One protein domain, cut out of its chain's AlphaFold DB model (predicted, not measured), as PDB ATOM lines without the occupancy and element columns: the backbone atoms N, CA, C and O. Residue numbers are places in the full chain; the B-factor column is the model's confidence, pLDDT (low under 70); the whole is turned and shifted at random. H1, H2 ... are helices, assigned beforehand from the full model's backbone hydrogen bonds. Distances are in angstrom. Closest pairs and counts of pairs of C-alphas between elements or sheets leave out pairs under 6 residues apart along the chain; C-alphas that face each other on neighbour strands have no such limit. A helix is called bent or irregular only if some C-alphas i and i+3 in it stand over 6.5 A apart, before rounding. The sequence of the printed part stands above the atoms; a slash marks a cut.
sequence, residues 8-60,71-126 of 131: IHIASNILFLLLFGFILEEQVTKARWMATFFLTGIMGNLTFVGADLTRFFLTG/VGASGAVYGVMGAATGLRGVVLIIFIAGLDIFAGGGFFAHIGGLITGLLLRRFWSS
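This is residues 8 to 60 and 71 to 126 of the 131 residues of the protein "Rhomboid family intramembrane serine protease" of Candidatus Bathyarchaeota archaeon (UniProt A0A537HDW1). The short helix arm H3a is the core, with H1, H2 and H4 packed around it; the other arm, H3b, turns off to one side, and residues 53 to 60, at the far end of H2, stick out. The printed part has 109 residues, four named helices, H1 to H4 in order, and no named strand: all helix. It is compact, radius of gyration of the C-alphas 13.6 A, spanning 47 by 29 by 23 A.

H1, residues 8 to 27, begins at C-alpha 8 (-25.475, 6.723, -8.180) and measures 28.6 A. H2, residues 30 to 59, measures 43.6 A. H3, residues 74 to 97, assigned as one helix by its hydrogen bonds, is bent: C-alphas 84 and 87 are 9.6 A apart. Its arms are H3a, 74 to 84, and H3b, 87 to 97. H4, residues 107 to 126, measures 30.3 A and ends at C-alpha 126 (-21.655, 38.668, -26.704).

H3a touches H1 (closest C-alphas Leu 24 and Ala 84, 4.6 A) at a shallow tilt of 23 degrees, the same way. H3a touches H4, closest C-alphas Gly 79 and Gly 117, 3.9 A. H2 touches H3a with its residues 36 to 45 alone, closest C-alphas Gly 41 and Ala 76, 3.8 A. H1 and H4 are apart. O i to N i+4 pairs are within hydrogen-bond range throughout H2, H3a and H3b, in 15 of 16 in H1 and 14 of 16 in H4.

Residues 61 to 70 are not printed; C-alphas 60 and 71 are 23.8 A apart. Residues 99 to 105 and 126 have pLDDT under 70.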
ATOM      1  N   ILE A   8     -26.289   6.584  -6.966       88.81
ATOM      2  CA  ILE A   8     -25.475   6.723  -8.180       88.81
ATOM      3  C   ILE A   8     -26.025   7.809  -9.119       88.81
ATOM      4  O   ILE A   8     -25.256   8.525  -9.765       88.81
ATOM      5  N   HIS A   9     -27.349   7.995  -9.148       87.88
ATOM      6  CA  HIS A   9     -27.985   9.043  -9.940       87.88
ATOM      7  C   HIS A   9     -27.630  10.437  -9.400       87.88
ATOM      8  O   HIS A   9     -27.212  11.298 -10.170       87.88
ATOM      9  N   ILE A  10     -27.709  10.674  -8.087       91.88
ATOM     10  CA  ILE A  10     -27.280  11.966  -7.519       91.88
ATOM     11  C   ILE A  10     -25.761  12.165  -7.613       91.88
ATOM     12  O   ILE A  10     -25.316  13.250  -7.978       91.88
ATOM     13  N   ALA A  11     -24.962  11.125  -7.355       92.12
ATOM     14  CA  ALA A  11     -23.505  11.210  -7.404       92.12
ATOM     15  C   ALA A  11     -22.998  11.587  -8.804       92.12
ATOM     16  O   ALA A  11     -22.154  12.472  -8.931       92.12
ATOM     17  N   SER A  12     -23.555  10.979  -9.858       88.75
ATOM     18  CA  SER A  12     -23.217  11.343 -11.239       88.75
ATOM     19  C   SER A  12     -23.634  12.781 -11.566       88.75
ATOM     20  O   SER A  12     -22.814  13.543 -12.072       88.75
ATOM     21  N   ASN A  13     -24.848  13.206 -11.202       92.31
ATOM     22  CA  ASN A  13     -25.286  14.592 -11.418       92.31
ATOM     23  C   ASN A  13     -24.355  15.613 -10.748       92.31
ATOM     24  O   ASN A  13     -24.003  16.610 -11.373       92.31
ATOM     25  N   ILE A  14     -23.927  15.360  -9.508       94.38
ATOM     26  CA  ILE A  14     -22.993  16.235  -8.786       94.38
ATOM     27  C   ILE A  14     -21.624  16.254  -9.467       94.38
ATOM     28  O   ILE A  14     -21.081  17.333  -9.683       94.38
ATOM     29  N   LEU A  15     -21.075  15.089  -9.829       92.62
ATOM     30  CA  LEU A  15     -19.770  14.996 -10.486       92.62
ATOM     31  C   LEU A  15     -19.734  15.816 -11.779       92.62
ATOM     32  O   LEU A  15     -18.825  16.612 -11.991       92.62
ATOM     33  N   PHE A  16     -20.734  15.661 -12.641       91.69
ATOM     34  CA  PHE A  16     -20.753  16.366 -13.920       91.69
ATOM     35  C   PHE A  16     -21.152  17.834 -13.789       91.69
ATOM     36  O   PHE A  16     -20.655  18.666 -14.550       91.69
ATOM     37  N   LEU A  17     -21.979  18.179 -12.800       95.12
ATOM     38  CA  LEU A  17     -22.198  19.575 -12.446       95.12
ATOM     39  C   LEU A  17     -20.902  20.226 -11.956       95.12
ATOM     40  O   LEU A  17     -20.650  21.368 -12.313       95.12
ATOM     41  N   LEU A  18     -20.062  19.514 -11.201       95.75
ATOM     42  CA  LEU A  18     -18.753  20.017 -10.786       95.75
ATOM     43  C   LEU A  18     -17.845  20.239 -12.002       95.75
ATOM     44  O   LEU A  18     -17.299  21.325 -12.155       95.75
ATOM     45  N   LEU A  19     -17.736  19.255 -12.900       94.19
ATOM     46  CA  LEU A  19     -16.871  19.345 -14.083       94.19
ATOM     47  C   LEU A  19     -17.300  20.468 -15.036       94.19
ATOM     48  O   LEU A  19     -16.526  21.375 -15.332       94.19
ATOM     49  N   PHE A  20     -18.539  20.430 -15.526       96.12
ATOM     50  CA  PHE A  20     -19.006  21.393 -16.524       96.12
ATOM     51  C   PHE A  20     -19.426  22.723 -15.908       96.12
ATOM     52  O   PHE A  20     -19.298  23.764 -16.550       96.12
ATOM     53  N   GLY A  21     -19.913  22.703 -14.668       96.88
ATOM     54  CA  GLY A  21     -20.243  23.913 -13.928       96.88
ATOM     55  C   GLY A  21     -19.006  24.755 -13.658       96.88
ATOM     56  O   GLY A  21     -19.081  25.958 -13.879       96.88
ATOM     57  N   PHE A  22     -17.875  24.144 -13.290       97.19
ATOM     58  CA  PHE A  22     -16.610  24.862 -13.122       97.19
ATOM     59  C   PHE A  22     -16.156  25.520 -14.433       97.19
ATOM     60  O   PHE A  22     -15.919  26.725 -14.474       97.19
ATOM     61  N   ILE A  23     -16.159  24.767 -15.541       96.19
ATOM     62  CA  ILE A  23     -15.810  25.299 -16.871       96.19
ATOM     63  C   ILE A  23     -16.718  26.479 -17.256       96.19
ATOM     64  O   ILE A  23     -16.252  27.472 -17.813       96.19
ATOM     65  N   LEU A  24     -18.025  26.391 -16.984       96.38
ATOM     66  CA  LEU A  24     -18.952  27.485 -17.270       96.38
ATOM     67  C   LEU A  24     -18.708  28.697 -16.362       96.38
ATOM     68  O   LEU A  24     -18.803  29.829 -16.830       96.38
ATOM     69  N   GLU A  25     -18.412  28.486 -15.080       95.88
ATOM     70  CA  GLU A  25     -18.178  29.556 -14.101       95.88
ATOM     71  C   GLU A  25     -16.996  30.454 -14.497       95.88
ATOM     72  O   GLU A  25     -17.065  31.680 -14.352       95.88
ATOM     73  N   GLU A  26     -15.950  29.874 -15.085       94.62
ATOM     74  CA  GLU A  26     -14.815  30.631 -15.622       94.62
ATOM     75  C   GLU A  26     -15.203  31.496 -16.834       94.62
ATOM     76  O   GLU A  26     -14.643  32.574 -17.037       94.62
ATOM     77  N   GLN A  27     -16.212  31.079 -17.604       93.88
ATOM     78  CA  GLN A  27     -16.637  31.743 -18.842       93.88
ATOM     79  C   GLN A  27     -17.661  32.865 -18.619       93.88
ATOM     80  O   GLN A  27     -17.699  33.825 -19.392       93.88
ATOM     81  N   VAL A  28     -18.512  32.765 -17.589       93.44
ATOM     82  CA  VAL A  28     -19.647  33.686 -17.390       93.44
ATOM     83  C   VAL A  28     -19.681  34.322 -15.994       93.44
ATOM     84  O   VAL A  28     -18.835  34.084 -15.135       93.44
ATOM     85  N   THR A  29     -20.641  35.219 -15.761       94.31
ATOM     86  CA  THR A  29     -20.903  35.778 -14.426       94.31
ATOM     87  C   THR A  29     -21.705  34.795 -13.573       94.31
ATOM     88  O   THR A  29     -22.443  33.964 -14.105       94.31
ATOM     89  N   LYS A  30     -21.654  34.935 -12.241       95.19
ATOM     90  CA  LYS A  30     -22.438  34.096 -11.313       95.19
ATOM     91  C   LYS A  30     -23.936  34.087 -11.645       95.19
ATOM     92  O   LYS A  30     -24.562  33.035 -11.649       95.19
ATOM     93  N   ALA A  31     -24.495  35.246 -12.001       95.62
ATOM     94  CA  ALA A  31     -25.899  35.362 -12.395       95.62
ATOM     95  C   ALA A  31     -26.219  34.550 -13.663       95.62
ATOM     96  O   ALA A  31     -27.214  33.830 -13.695       95.62
ATOM     97  N   ARG A  32     -25.356  34.608 -14.689       95.44
ATOM     98  CA  ARG A  32     -25.515  33.822 -15.926       95.44
ATOM     99  C   ARG A  32     -25.324  32.329 -15.683       95.44
ATOM    100  O   ARG A  32     -26.030  31.528 -16.289       95.44
ATOM    101  N   TRP A  33     -24.419  31.955 -14.782       96.69
ATOM    102  CA  TRP A  33     -24.238  30.567 -14.367       96.69
ATOM    103  C   TRP A  33     -25.517  30.019 -13.721       96.69
ATOM    104  O   TRP A  33     -26.064  29.018 -14.185       96.69
ATOM    105  N   MET A  34     -26.059  30.742 -12.733       97.94
ATOM    106  CA  MET A  34     -27.311  30.374 -12.065       97.94
ATOM    107  C   MET A  34     -28.479  30.323 -13.053       97.94
ATOM    108  O   MET A  34     -29.214  29.337 -13.081       97.94
ATOM    109  N   ALA A  35     -28.626  31.342 -13.903       97.69
ATOM    110  CA  ALA A  35     -29.658  31.369 -14.933       97.69
ATOM    111  C   ALA A  35     -29.536  30.168 -15.879       97.69
ATOM    112  O   ALA A  35     -30.536  29.526 -16.180       97.69
ATOM    113  N   THR A  36     -28.319  29.814 -16.298       97.94
ATOM    114  CA  THR A  36     -28.087  28.652 -17.163       97.94
ATOM    115  C   THR A  36     -28.523  27.364 -16.481       97.94
ATOM    116  O   THR A  36     -29.283  26.605 -17.078       97.94
ATOM    117  N   PHE A  37     -28.124  27.134 -15.229       98.12
ATOM    118  CA  PHE A  37     -28.528  25.947 -14.475       98.12
ATOM    119  C   PHE A  37     -30.056  25.833 -14.343       98.12
ATOM    120  O   PHE A  37     -30.638  24.797 -14.671       98.12
ATOM    121  N   PHE A  38     -30.728  26.906 -13.917       98.31
ATOM    122  CA  PHE A  38     -32.177  26.880 -13.705       98.31
ATOM    123  C   PHE A  38     -32.971  26.790 -15.008       98.31
ATOM    124  O   PHE A  38     -33.858  25.947 -15.115       98.31
ATOM    125  N   LEU A  39     -32.647  27.604 -16.017       98.25
ATOM    126  CA  LEU A  39     -33.380  27.610 -17.286       98.25
ATOM    127  C   LEU A  39     -33.241  26.278 -18.019       98.25
ATOM    128  O   LEU A  39     -34.235  25.725 -18.478       98.25
ATOM    129  N   THR A  40     -32.030  25.723 -18.095       97.56
ATOM    130  CA  THR A  40     -31.816  24.433 -18.767       97.56
ATOM    131  C   THR A  40     -32.471  23.277 -18.017       97.56
ATOM    132  O   THR A  40     -33.055  22.394 -18.641       97.56
ATOM    133  N   GLY A  41     -32.459  23.307 -16.681       95.88
ATOM    134  CA  GLY A  41     -33.176  22.336 -15.866       95.88
ATOM    135  C   GLY A  41     -34.689  22.397 -16.052       95.88
ATOM    136  O   GLY A  41     -35.314  21.356 -16.257       95.88
ATOM    137  N   ILE A  42     -35.279  23.595 -16.033       96.38
ATOM    138  CA  ILE A  42     -36.713  23.798 -16.283       96.38
ATOM    139  C   ILE A  42     -37.070  23.314 -17.690       96.38
ATOM    140  O   ILE A  42     -37.971  22.491 -17.835       96.38
ATOM    141  N   MET A  43     -36.329  23.751 -18.711       96.88
ATOM    142  CA  MET A  43     -36.591  23.364 -20.100       96.88
ATOM    143  C   MET A  43     -36.444  21.862 -20.325       96.88
ATOM    144  O   MET A  43     -37.295  21.275 -20.982       96.88
ATOM    145  N   GLY A  44     -35.444  21.210 -19.724       93.62
ATOM    146  CA  GLY A  44     -35.327  19.752 -19.766       93.62
ATOM    147  C   GLY A  44     -36.561  19.054 -19.184       93.62
ATOM    148  O   GLY A  44     -37.137  18.172 -19.817       93.62
ATOM    149  N   ASN A  45     -37.038  19.486 -18.012       91.81
ATOM    150  CA  ASN A  45     -38.245  18.904 -17.412       91.81
ATOM    151  C   ASN A  45     -39.504  19.180 -18.255       91.81
ATOM    152  O   ASN A  45     -40.331  18.286 -18.421       91.81
ATOM    153  N   LEU A  46     -39.628  20.369 -18.852       93.69
ATOM    154  CA  LEU A  46     -40.733  20.694 -19.759       93.69
ATOM    155  C   LEU A  46     -40.708  19.850 -21.036       93.69
ATOM    156  O   LEU A  46     -41.751  19.356 -21.451       93.69
ATOM    157  N   THR A  47     -39.539  19.637 -21.651       92.69
ATOM    158  CA  THR A  47     -39.413  18.771 -22.836       92.69
ATOM    159  C   THR A  47     -39.752  17.321 -22.501       92.69
ATOM    160  O   THR A  47     -40.410  16.651 -23.291       92.69
ATOM    161  N   PHE A  48     -39.368  16.848 -21.314       89.94
ATOM    162  CA  PHE A  48     -39.746  15.525 -20.830       89.94
ATOM    163  C   PHE A  48     -41.267  15.369 -20.691       89.94
ATOM    164  O   PHE A  48     -41.842  14.457 -21.279       89.94
ATOM    165  N   VAL A  49     -41.925  16.289 -19.977       89.88
ATOM    166  CA  VAL A  49     -43.389  16.277 -19.806       89.88
ATOM    167  C   VAL A  49     -44.105  16.445 -21.148       89.88
ATOM    168  O   VAL A  49     -45.076  15.747 -21.421       89.88
ATOM    169  N   GLY A  50     -43.614  17.325 -22.022       90.19
ATOM    170  CA  GLY A  50     -44.177  17.535 -23.356       90.19
ATOM    171  C   GLY A  50     -44.106  16.287 -24.238       90.19
ATOM    172  O   GLY A  50     -45.067  15.984 -24.947       90.19
ATOM    173  N   ALA A  51     -43.005  15.534 -24.170       88.50
ATOM    174  CA  ALA A  51     -42.864  14.264 -24.878       88.50
ATOM    175  C   ALA A  51     -43.832  13.200 -24.339       88.50
ATOM    176  O   ALA A  51     -44.464  12.492 -25.125       88.50
ATOM    177  N   ASP A  52     -43.994  13.130 -23.016       86.38
ATOM    178  CA  ASP A  52     -44.920  12.199 -22.372       86.38
ATOM    179  C   ASP A  52     -46.383  12.500 -22.740       86.38
ATOM    180  O   ASP A  52     -47.117  11.615 -23.186       86.38
ATOM    181  N   LEU A  53     -46.775  13.778 -22.688       88.69
ATOM    182  CA  LEU A  53     -48.098  14.244 -23.109       88.69
ATOM    183  C   LEU A  53     -48.355  13.973 -24.593       88.69
ATOM    184  O   LEU A  53     -49.415  13.471 -24.956       88.69
ATOM    185  N   THR A  54     -47.386  14.271 -25.460       88.62
ATOM    186  CA  THR A  54     -47.515  14.027 -26.904       88.62
ATOM    187  C   THR A  54     -47.740  12.541 -27.184       88.62
ATOM    188  O   THR A  54     -48.611  12.181 -27.973       88.62
ATOM    189  N   ARG A  55     -47.008  11.657 -26.498       85.12
ATOM    190  CA  ARG A  55     -47.209  10.208 -26.607       85.12
ATOM    191  C   ARG A  55     -48.597   9.787 -26.130       85.12
ATOM    192  O   ARG A  55     -49.234   8.974 -26.802       85.12
ATOM    193  N   PHE A  56     -49.066  10.338 -25.014       86.50
ATOM    194  CA  PHE A  56     -50.411  10.079 -24.511       86.50
ATOM    195  C   PHE A  56     -51.479  10.465 -25.544       86.50
ATOM    196  O   PHE A  56     -52.321   9.639 -25.878       86.50
ATOM    197  N   PHE A  57     -51.404  11.665 -26.129       88.62
ATOM    198  CA  PHE A  57     -52.374  12.109 -27.137       88.62
ATOM    199  C   PHE A  57     -52.336  11.288 -28.435       88.62
ATOM    200  O   PHE A  57     -53.374  11.106 -29.064       88.62
ATOM    201  N   LEU A  58     -51.167  10.779 -28.834       89.94
ATOM    202  CA  LEU A  58     -51.029   9.970 -30.050       89.94
ATOM    203  C   LEU A  58     -51.466   8.512 -29.870       89.94
ATOM    204  O   LEU A  58     -51.921   7.892 -30.827       89.94
ATOM    205  N   THR A  59     -51.282   7.944 -28.678       87.56
ATOM    206  CA  THR A  59     -51.480   6.502 -28.443       87.56
ATOM    207  C   THR A  59     -52.683   6.181 -27.561       87.56
ATOM    208  O   THR A  59     -53.122   5.038 -27.545       87.56
ATOM    209  N   GLY A  60     -53.210   7.158 -26.821       83.50
ATOM    210  CA  GLY A  60     -54.280   6.972 -25.838       83.50
ATOM    211  C   GLY A  60     -53.841   6.273 -24.547       83.50
ATOM    212  O   GLY A  60     -54.652   6.124 -23.635       83.50
ATOM    213  N   VAL A  71     -37.246  12.876 -12.554       85.94
ATOM    214  CA  VAL A  71     -36.440  13.267 -11.398       85.94
ATOM    215  C   VAL A  71     -34.983  13.392 -11.817       85.94
ATOM    216  O   VAL A  71     -34.532  12.755 -12.764       85.94
ATOM    217  N   GLY A  72     -34.240  14.217 -11.097       89.12
ATOM    218  CA  GLY A  72     -32.824  14.468 -11.327       89.12
ATOM    219  C   GLY A  72     -32.533  15.863 -11.868       89.12
ATOM    220  O   GLY A  72     -33.425  16.592 -12.327       89.12
ATOM    221  N   ALA A  73     -31.264  16.249 -11.765       93.69
ATOM    222  CA  ALA A  73     -30.723  17.491 -12.309       93.69
ATOM    223  C   ALA A  73     -30.192  17.326 -13.744       93.69
ATOM    224  O   ALA A  73     -29.694  18.293 -14.313       93.69
ATOM    225  N   SER A  74     -30.314  16.145 -14.353       92.38
ATOM    226  CA  SER A  74     -29.527  15.772 -15.535       92.38
ATOM    227  C   SER A  74     -29.808  16.641 -16.759       92.38
ATOM    228  O   SER A  74     -28.881  16.990 -17.483       92.38
ATOM    229  N   GLY A  75     -31.051  17.098 -16.954       93.81
ATOM    230  CA  GLY A  75     -31.369  18.106 -17.973       93.81
ATOM    231  C   GLY A  75     -30.607  19.422 -17.762       93.81
ATOM    232  O   GLY A  75     -30.069  19.988 -18.711       93.81
ATOM    233  N   ALA A  76     -30.470  19.877 -16.512       96.12
ATOM    234  CA  ALA A  76     -29.658  21.052 -16.197       96.12
ATOM    235  C   ALA A  76     -28.171  20.794 -16.458       96.12
ATOM    236  O   ALA A  76     -27.495  21.629 -17.049       96.12
ATOM    237  N   VAL A  77     -27.664  19.621 -16.072       95.56
ATOM    238  CA  VAL A  77     -26.262  19.232 -16.294       95.56
ATOM    239  C   VAL A  77     -25.931  19.176 -17.789       95.56
ATOM    240  O   VAL A  77     -24.927  19.749 -18.208       95.56
ATOM    241  N   TYR A  78     -26.800  18.583 -18.618       95.12
ATOM    242  CA  TYR A  78     -26.672  18.600 -20.081       95.12
ATOM    243  C   TYR A  78     -26.664  20.019 -20.648       95.12
ATOM    244  O   TYR A  78     -25.873  20.333 -21.540       95.12
ATOM    245  N   GLY A  79     -27.522  20.895 -20.127       96.69
ATOM    246  CA  GLY A  79     -27.543  22.293 -20.532       96.69
ATOM    247  C   GLY A  79     -26.296  23.066 -20.116       96.69
ATOM    248  O   GLY A  79     -25.747  23.810 -20.925       96.69
ATOM    249  N   VAL A  80     -25.790  22.852 -18.903       97.69
ATOM    250  CA  VAL A  80     -24.524  23.431 -18.435       97.69
ATOM    251  C   VAL A  80     -23.357  22.926 -19.288       97.69
ATOM    252  O   VAL A  80     -22.558  23.740 -19.738       97.69
ATOM    253  N   MET A  81     -23.296  21.631 -19.613       96.25
ATOM    254  CA  MET A  81     -22.305  21.068 -20.540       96.25
ATOM    255  C   MET A  81     -22.378  21.722 -21.926       96.25
ATOM    256  O   MET A  81     -21.350  22.129 -22.474       96.25
ATOM    257  N   GLY A  82     -23.581  21.861 -22.491       96.38
ATOM    258  CA  GLY A  82     -23.790  22.533 -23.775       96.38
ATOM    259  C   GLY A  82     -23.356  23.996 -23.746       96.38
ATOM    260  O   GLY A  82     -22.677  24.469 -24.661       96.38
ATOM    261  N   ALA A  83     -23.685  24.695 -22.661       97.12
ATOM    262  CA  ALA A  83     -23.289  26.077 -22.455       97.12
ATOM    263  C   ALA A  83     -21.767  26.229 -22.319       97.12
ATOM    264  O   ALA A  83     -21.188  27.111 -22.949       97.12
ATOM    265  N   ALA A  84     -21.121  25.344 -21.559       96.19
ATOM    266  CA  ALA A  84     -19.694  25.368 -21.243       96.19
ATOM    267  C   ALA A  84     -18.800  24.995 -22.433       96.19
ATOM    268  O   ALA A  84     -17.757  25.609 -22.660       96.19
ATOM    269  N   THR A  85     -19.198  23.979 -23.198       95.00
ATOM    270  CA  THR A  85     -18.329  23.340 -24.203       95.00
ATOM    271  C   THR A  85     -18.694  23.710 -25.643       95.00
ATOM    272  O   THR A  85     -17.882  23.575 -26.560       95.00
ATOM    273  N   GLY A  86     -19.910  24.225 -25.856       95.44
ATOM    274  CA  GLY A  86     -20.437  24.525 -27.182       95.44
ATOM    275  C   GLY A  86     -20.615  23.283 -28.057       95.44
ATOM    276  O   GLY A  86     -20.337  22.156 -27.660       95.44
ATOM    277  N   LEU A  87     -21.076  23.487 -29.295       94.44
ATOM    278  CA  LEU A  87     -21.475  22.381 -30.175       94.44
ATOM    279  C   LEU A  87     -20.339  21.379 -30.440       94.44
ATOM    280  O   LEU A  87     -20.567  20.175 -30.411       94.44
ATOM    281  N   ARG A  88     -19.113  21.867 -30.670       92.81
ATOM    282  CA  ARG A  88     -17.950  21.002 -30.930       92.81
ATOM    283  C   ARG A  88     -17.614  20.124 -29.726       92.81
ATOM    284  O   ARG A  88     -17.386  18.931 -29.899       92.81
ATOM    285  N   GLY A  89     -17.612  20.704 -28.525       93.62
ATOM    286  CA  GLY A  89     -17.334  19.960 -27.300       93.62
ATOM    287  C   GLY A  89     -18.425  18.939 -26.988       93.62
ATOM    288  O   GLY A  89     -18.110  17.790 -26.701       93.62
ATOM    289  N   VAL A  90     -19.695  19.312 -27.162       93.06
ATOM    290  CA  VAL A  90     -20.839  18.397 -27.036       93.06
ATOM    291  C   VAL A  90     -20.700  17.188 -27.960       93.06
ATOM    292  O   VAL A  90     -20.833  16.059 -27.498       93.06
ATOM    293  N   VAL A  91     -20.407  17.403 -29.249       92.69
ATOM    294  CA  VAL A  91     -20.244  16.307 -30.220       92.69
ATOM    295  C   VAL A  91     -19.112  15.371 -29.805       92.69
ATOM    296  O   VAL A  91     -19.292  14.157 -29.835       92.69
ATOM    297  N   LEU A  92     -17.972  15.917 -29.375       91.81
ATOM    298  CA  LEU A  92     -16.837  15.115 -28.921       91.81
ATOM    299  C   LEU A  92     -17.178  14.284 -27.676       91.81
ATOM    300  O   LEU A  92     -16.880  13.095 -27.634       91.81
ATOM    301  N   ILE A  93     -17.823  14.890 -26.677       91.06
ATOM    302  CA  ILE A  93     -18.202  14.206 -25.433       91.06
ATOM    303  C   ILE A  93     -19.204  13.086 -25.722       91.06
ATOM    304  O   ILE A  93     -19.013  11.965 -25.254       91.06
ATOM    305  N   ILE A  94     -20.229  13.357 -26.536       86.31
ATOM    306  CA  ILE A  94     -21.216  12.345 -26.934       86.31
ATOM    307  C   ILE A  94     -20.548  11.219 -27.726       86.31
ATOM    308  O   ILE A  94     -20.888  10.057 -27.525       86.31
ATOM    309  N   PHE A  95     -19.587  11.531 -28.599       86.06
ATOM    310  CA  PHE A  95     -18.855  10.515 -29.354       86.06
ATOM    311  C   PHE A  95     -18.025   9.596 -28.447       86.06
ATOM    312  O   PHE A  95     -18.000   8.388 -28.665       86.06
ATOM    313  N   ILE A  96     -17.362  10.151 -27.427       85.00
ATOM    314  CA  ILE A  96     -16.489   9.387 -26.521       85.00
ATOM    315  C   ILE A  96     -17.296   8.576 -25.506       85.00
ATOM    316  O   ILE A  96     -16.933   7.446 -25.193       85.00
ATOM    317  N   ALA A  97     -18.352   9.165 -24.953       80.06
ATOM    318  CA  ALA A  97     -18.971   8.662 -23.735       80.06
ATOM    319  C   ALA A  97     -20.470   8.322 -23.906       80.06
ATOM    320  O   ALA A  97     -21.030   7.595 -23.089       80.06
ATOM    321  N   GLY A  98     -21.106   8.758 -24.999       74.56
ATOM    322  CA  GLY A  98     -22.525   8.537 -25.299       74.56
ATOM    323  C   GLY A  98     -23.439   9.706 -24.904       74.56
ATOM    324  O   GLY A  98     -23.023  10.666 -24.261       74.56
ATOM    325  N   LEU A  99     -24.716   9.638 -25.310       65.44
ATOM    326  CA  LEU A  99     -25.752  10.627 -24.950       65.44
ATOM    327  C   LEU A  99     -26.491  10.281 -23.643       65.44
ATOM    328  O   LEU A  99     -27.234  11.103 -23.124       65.44
ATOM    329  N   ASP A 100     -26.268   9.102 -23.070       67.81
ATOM    330  CA  ASP A 100     -26.717   8.739 -21.719       67.81
ATOM    331  C   ASP A 100     -25.500   8.379 -20.861       67.81
ATOM    332  O   ASP A 100     -25.408   7.320 -20.251       67.81
ATOM    333  N   ILE A 101     -24.537   9.303 -20.815       65.44
ATOM    334  CA  ILE A 101     -23.360   9.222 -19.935       65.44
ATOM    335  C   ILE A 101     -23.705   9.212 -18.444       65.44
ATOM    336  O   ILE A 101     -22.833   8.986 -17.604       65.44
ATOM    337  N   PHE A 102     -24.962   9.488 -18.099       64.12
ATOM    338  CA  PHE A 102     -25.428   9.642 -16.733       64.12
ATOM    339  C   PHE A 102     -26.300   8.462 -16.327       64.12
ATOM    340  O   PHE A 102     -27.135   7.978 -17.088       64.12
ATOM    341  N   ALA A 103     -26.136   8.023 -15.084       54.12
ATOM    342  CA  ALA A 103     -27.016   7.031 -14.499       54.12
ATOM    343  C   ALA A 103     -28.382   7.674 -14.204       54.12
ATOM    344  O   ALA A 103     -28.611   8.155 -13.098       54.12
ATOM    345  N   GLY A 104     -29.286   7.672 -15.184       63.97
ATOM    346  CA  GLY A 104     -30.683   8.077 -15.018       63.97
ATOM    347  C   GLY A 104     -31.039   9.460 -15.568       63.97
ATOM    348  O   GLY A 104     -30.192  10.220 -16.030       63.97
ATOM    349  N   GLY A 105     -32.340   9.760 -15.526       67.94
ATOM    350  CA  GLY A 105     -32.951  10.900 -16.208       67.94
ATOM    351  C   GLY A 105     -33.675  10.478 -17.489       67.94
ATOM    352  O   GLY A 105     -33.504   9.370 -17.991       67.94
ATOM    353  N   GLY A 106     -34.551  11.345 -17.996       81.12
ATOM    354  CA  GLY A 106     -35.270  11.089 -19.242       81.12
ATOM    355  C   GLY A 106     -34.497  11.599 -20.455       81.12
ATOM    356  O   GLY A 106     -34.093  12.759 -20.469       81.12
ATOM    357  N   PHE A 107     -34.384  10.788 -21.509       85.69
ATOM    358  CA  PHE A 107     -33.751  11.158 -22.785       85.69
ATOM    359  C   PHE A 107     -34.193  12.537 -23.312       85.69
ATOM    360  O   PHE A 107     -33.380  13.391 -23.666       85.69
ATOM    361  N   PHE A 108     -35.501  12.808 -23.287       89.44
ATOM    362  CA  PHE A 108     -36.053  14.098 -23.710       89.44
ATOM    363  C   PHE A 108     -35.663  15.262 -22.788       89.44
ATOM    364  O   PHE A 108     -35.525  16.390 -23.261       89.44
ATOM    365  N   ALA A 109     -35.417  15.001 -21.499       91.12
ATOM    366  CA  ALA A 109     -34.880  16.009 -20.590       91.12
ATOM    367  C   ALA A 109     -33.436  16.378 -20.937       91.12
ATOM    368  O   ALA A 109     -33.078  17.556 -20.878       91.12
ATOM    369  N   HIS A 110     -32.628  15.389 -21.327       91.94
ATOM    370  CA  HIS A 110     -31.247  15.593 -21.761       91.94
ATOM    371  C   HIS A 110     -31.201  16.473 -23.014       91.94
ATOM    372  O   HIS A 110     -30.503  17.487 -23.029       91.94
ATOM    373  N   ILE A 111     -32.024  16.163 -24.022       92.19
ATOM    374  CA  ILE A 111     -32.124  16.958 -25.254       92.19
ATOM    375  C   ILE A 111     -32.605  18.384 -24.970       92.19
ATOM    376  O   ILE A 111     -31.965  19.341 -25.412       92.19
ATOM    377  N   GLY A 112     -33.709  18.545 -24.232       94.88
ATOM    378  CA  GLY A 112     -34.278  19.865 -23.945       94.88
ATOM    379  C   GLY A 112     -33.304  20.768 -23.188       94.88
ATOM    380  O   GLY A 112     -33.113  21.936 -23.543       94.88
ATOM    381  N   GLY A 113     -32.615  20.204 -22.196       96.00
ATOM    382  CA  GLY A 113     -31.555  20.888 -21.467       96.00
ATOM    383  C   GLY A 113     -30.378  21.278 -22.360       96.00
ATOM    384  O   GLY A 113     -29.993  22.448 -22.390       96.00
ATOM    385  N   LEU A 114     -29.848  20.327 -23.136       95.69
ATOM    386  CA  LEU A 114     -28.696  20.518 -24.023       95.69
ATOM    387  C   LEU A 114     -28.931  21.610 -25.073       95.69
ATOM    388  O   LEU A 114     -28.093  22.500 -25.235       95.69
ATOM    389  N   ILE A 115     -30.075  21.570 -25.766       96.88
ATOM    390  CA  ILE A 115     -30.446  22.582 -26.767       96.88
ATOM    391  C   ILE A 115     -30.521  23.959 -26.108       96.88
ATOM    392  O   ILE A 115     -29.929  24.914 -26.609       96.88
ATOM    393  N   THR A 116     -31.189  24.054 -24.955       98.12
ATOM    394  CA  THR A 116     -31.295  25.309 -24.200       98.12
ATOM    395  C   THR A 116     -29.912  25.842 -23.818       98.12
ATOM    396  O   THR A 116     -29.641  27.027 -23.993       98.12
ATOM    397  N   GLY A 117     -29.003  24.973 -23.375       97.81
ATOM    398  CA  GLY A 117     -27.625  25.330 -23.043       97.81
ATOM    399  C   GLY A 117     -26.834  25.881 -24.229       97.81
ATOM    400  O   GLY A 117     -26.176  26.916 -24.117       97.81
ATOM    401  N   LEU A 118     -26.936  25.233 -25.391       96.81
ATOM    402  CA  LEU A 118     -26.293  25.687 -26.628       96.81
ATOM    403  C   LEU A 118     -26.835  27.041 -27.107       96.81
ATOM    404  O   LEU A 118     -26.064  27.867 -27.601       96.81
ATOM    405  N   LEU A 119     -28.138  27.284 -26.948       96.44
ATOM    406  CA  LEU A 119     -28.750  28.581 -27.241       96.44
ATOM    407  C   LEU A 119     -28.248  29.649 -26.268       96.44
ATOM    408  O   LEU A 119     -27.759  30.689 -26.706       96.44
ATOM    409  N   LEU A 120     -28.286  29.372 -24.963       96.12
ATOM    410  CA  LEU A 120     -27.797  30.282 -23.926       96.12
ATOM    411  C   LEU A 120     -26.321  30.631 -24.110       96.12
ATOM    412  O   LEU A 120     -25.966  31.794 -23.966       96.12
ATOM    413  N   ARG A 121     -25.469  29.686 -24.532       94.44
ATOM    414  CA  ARG A 121     -24.073  29.987 -24.893       94.44
ATOM    415  C   ARG A 121     -23.976  31.122 -25.902       94.44
ATOM    416  O   ARG A 121     -23.144  32.005 -25.737       94.44
ATOM    417  N   ARG A 122     -24.805  31.098 -26.951       90.31
ATOM    418  CA  ARG A 122     -24.810  32.147 -27.980       90.31
ATOM    419  C   ARG A 122     -25.245  33.486 -27.390       90.31
ATOM    420  O   ARG A 122     -24.600  34.491 -27.664       90.31
ATOM    421  N   PHE A 123     -26.257  33.487 -26.524       89.50
ATOM    422  CA  PHE A 123     -26.694  34.696 -25.819       89.50
ATOM    423  C   PHE A 123     -25.640  35.244 -24.846       89.50
ATOM    424  O   PHE A 123     -25.511  36.452 -24.709       89.50
ATOM    425  N   TRP A 124     -24.854  34.382 -24.197       86.50
ATOM    426  CA  TRP A 124     -23.770  34.800 -23.302       86.50
ATOM    427  C   TRP A 124     -22.484  35.176 -24.042       86.50
ATOM    428  O   TRP A 124     -21.661  35.903 -23.487       86.50
ATOM    429  N   SER A 125     -22.314  34.709 -25.283       70.75
ATOM    430  CA  SER A 125     -21.097  34.910 -26.074       70.75
ATOM    431  C   SER A 125     -20.821  36.362 -26.462       70.75
ATOM    432  O   SER A 125     -19.671  36.693 -26.734       70.75
ATOM    433  N   SER A 126     -21.830  37.238 -26.431       62.75
ATOM    434  CA  SER A 126     -21.655  38.668 -26.704       62.75
ATOM    435  C   SER A 126     -20.844  39.405 -25.633       62.75
ATOM    436  O   SER A 126     -20.407  40.520 -25.887       62.75
TER     437      SER A 126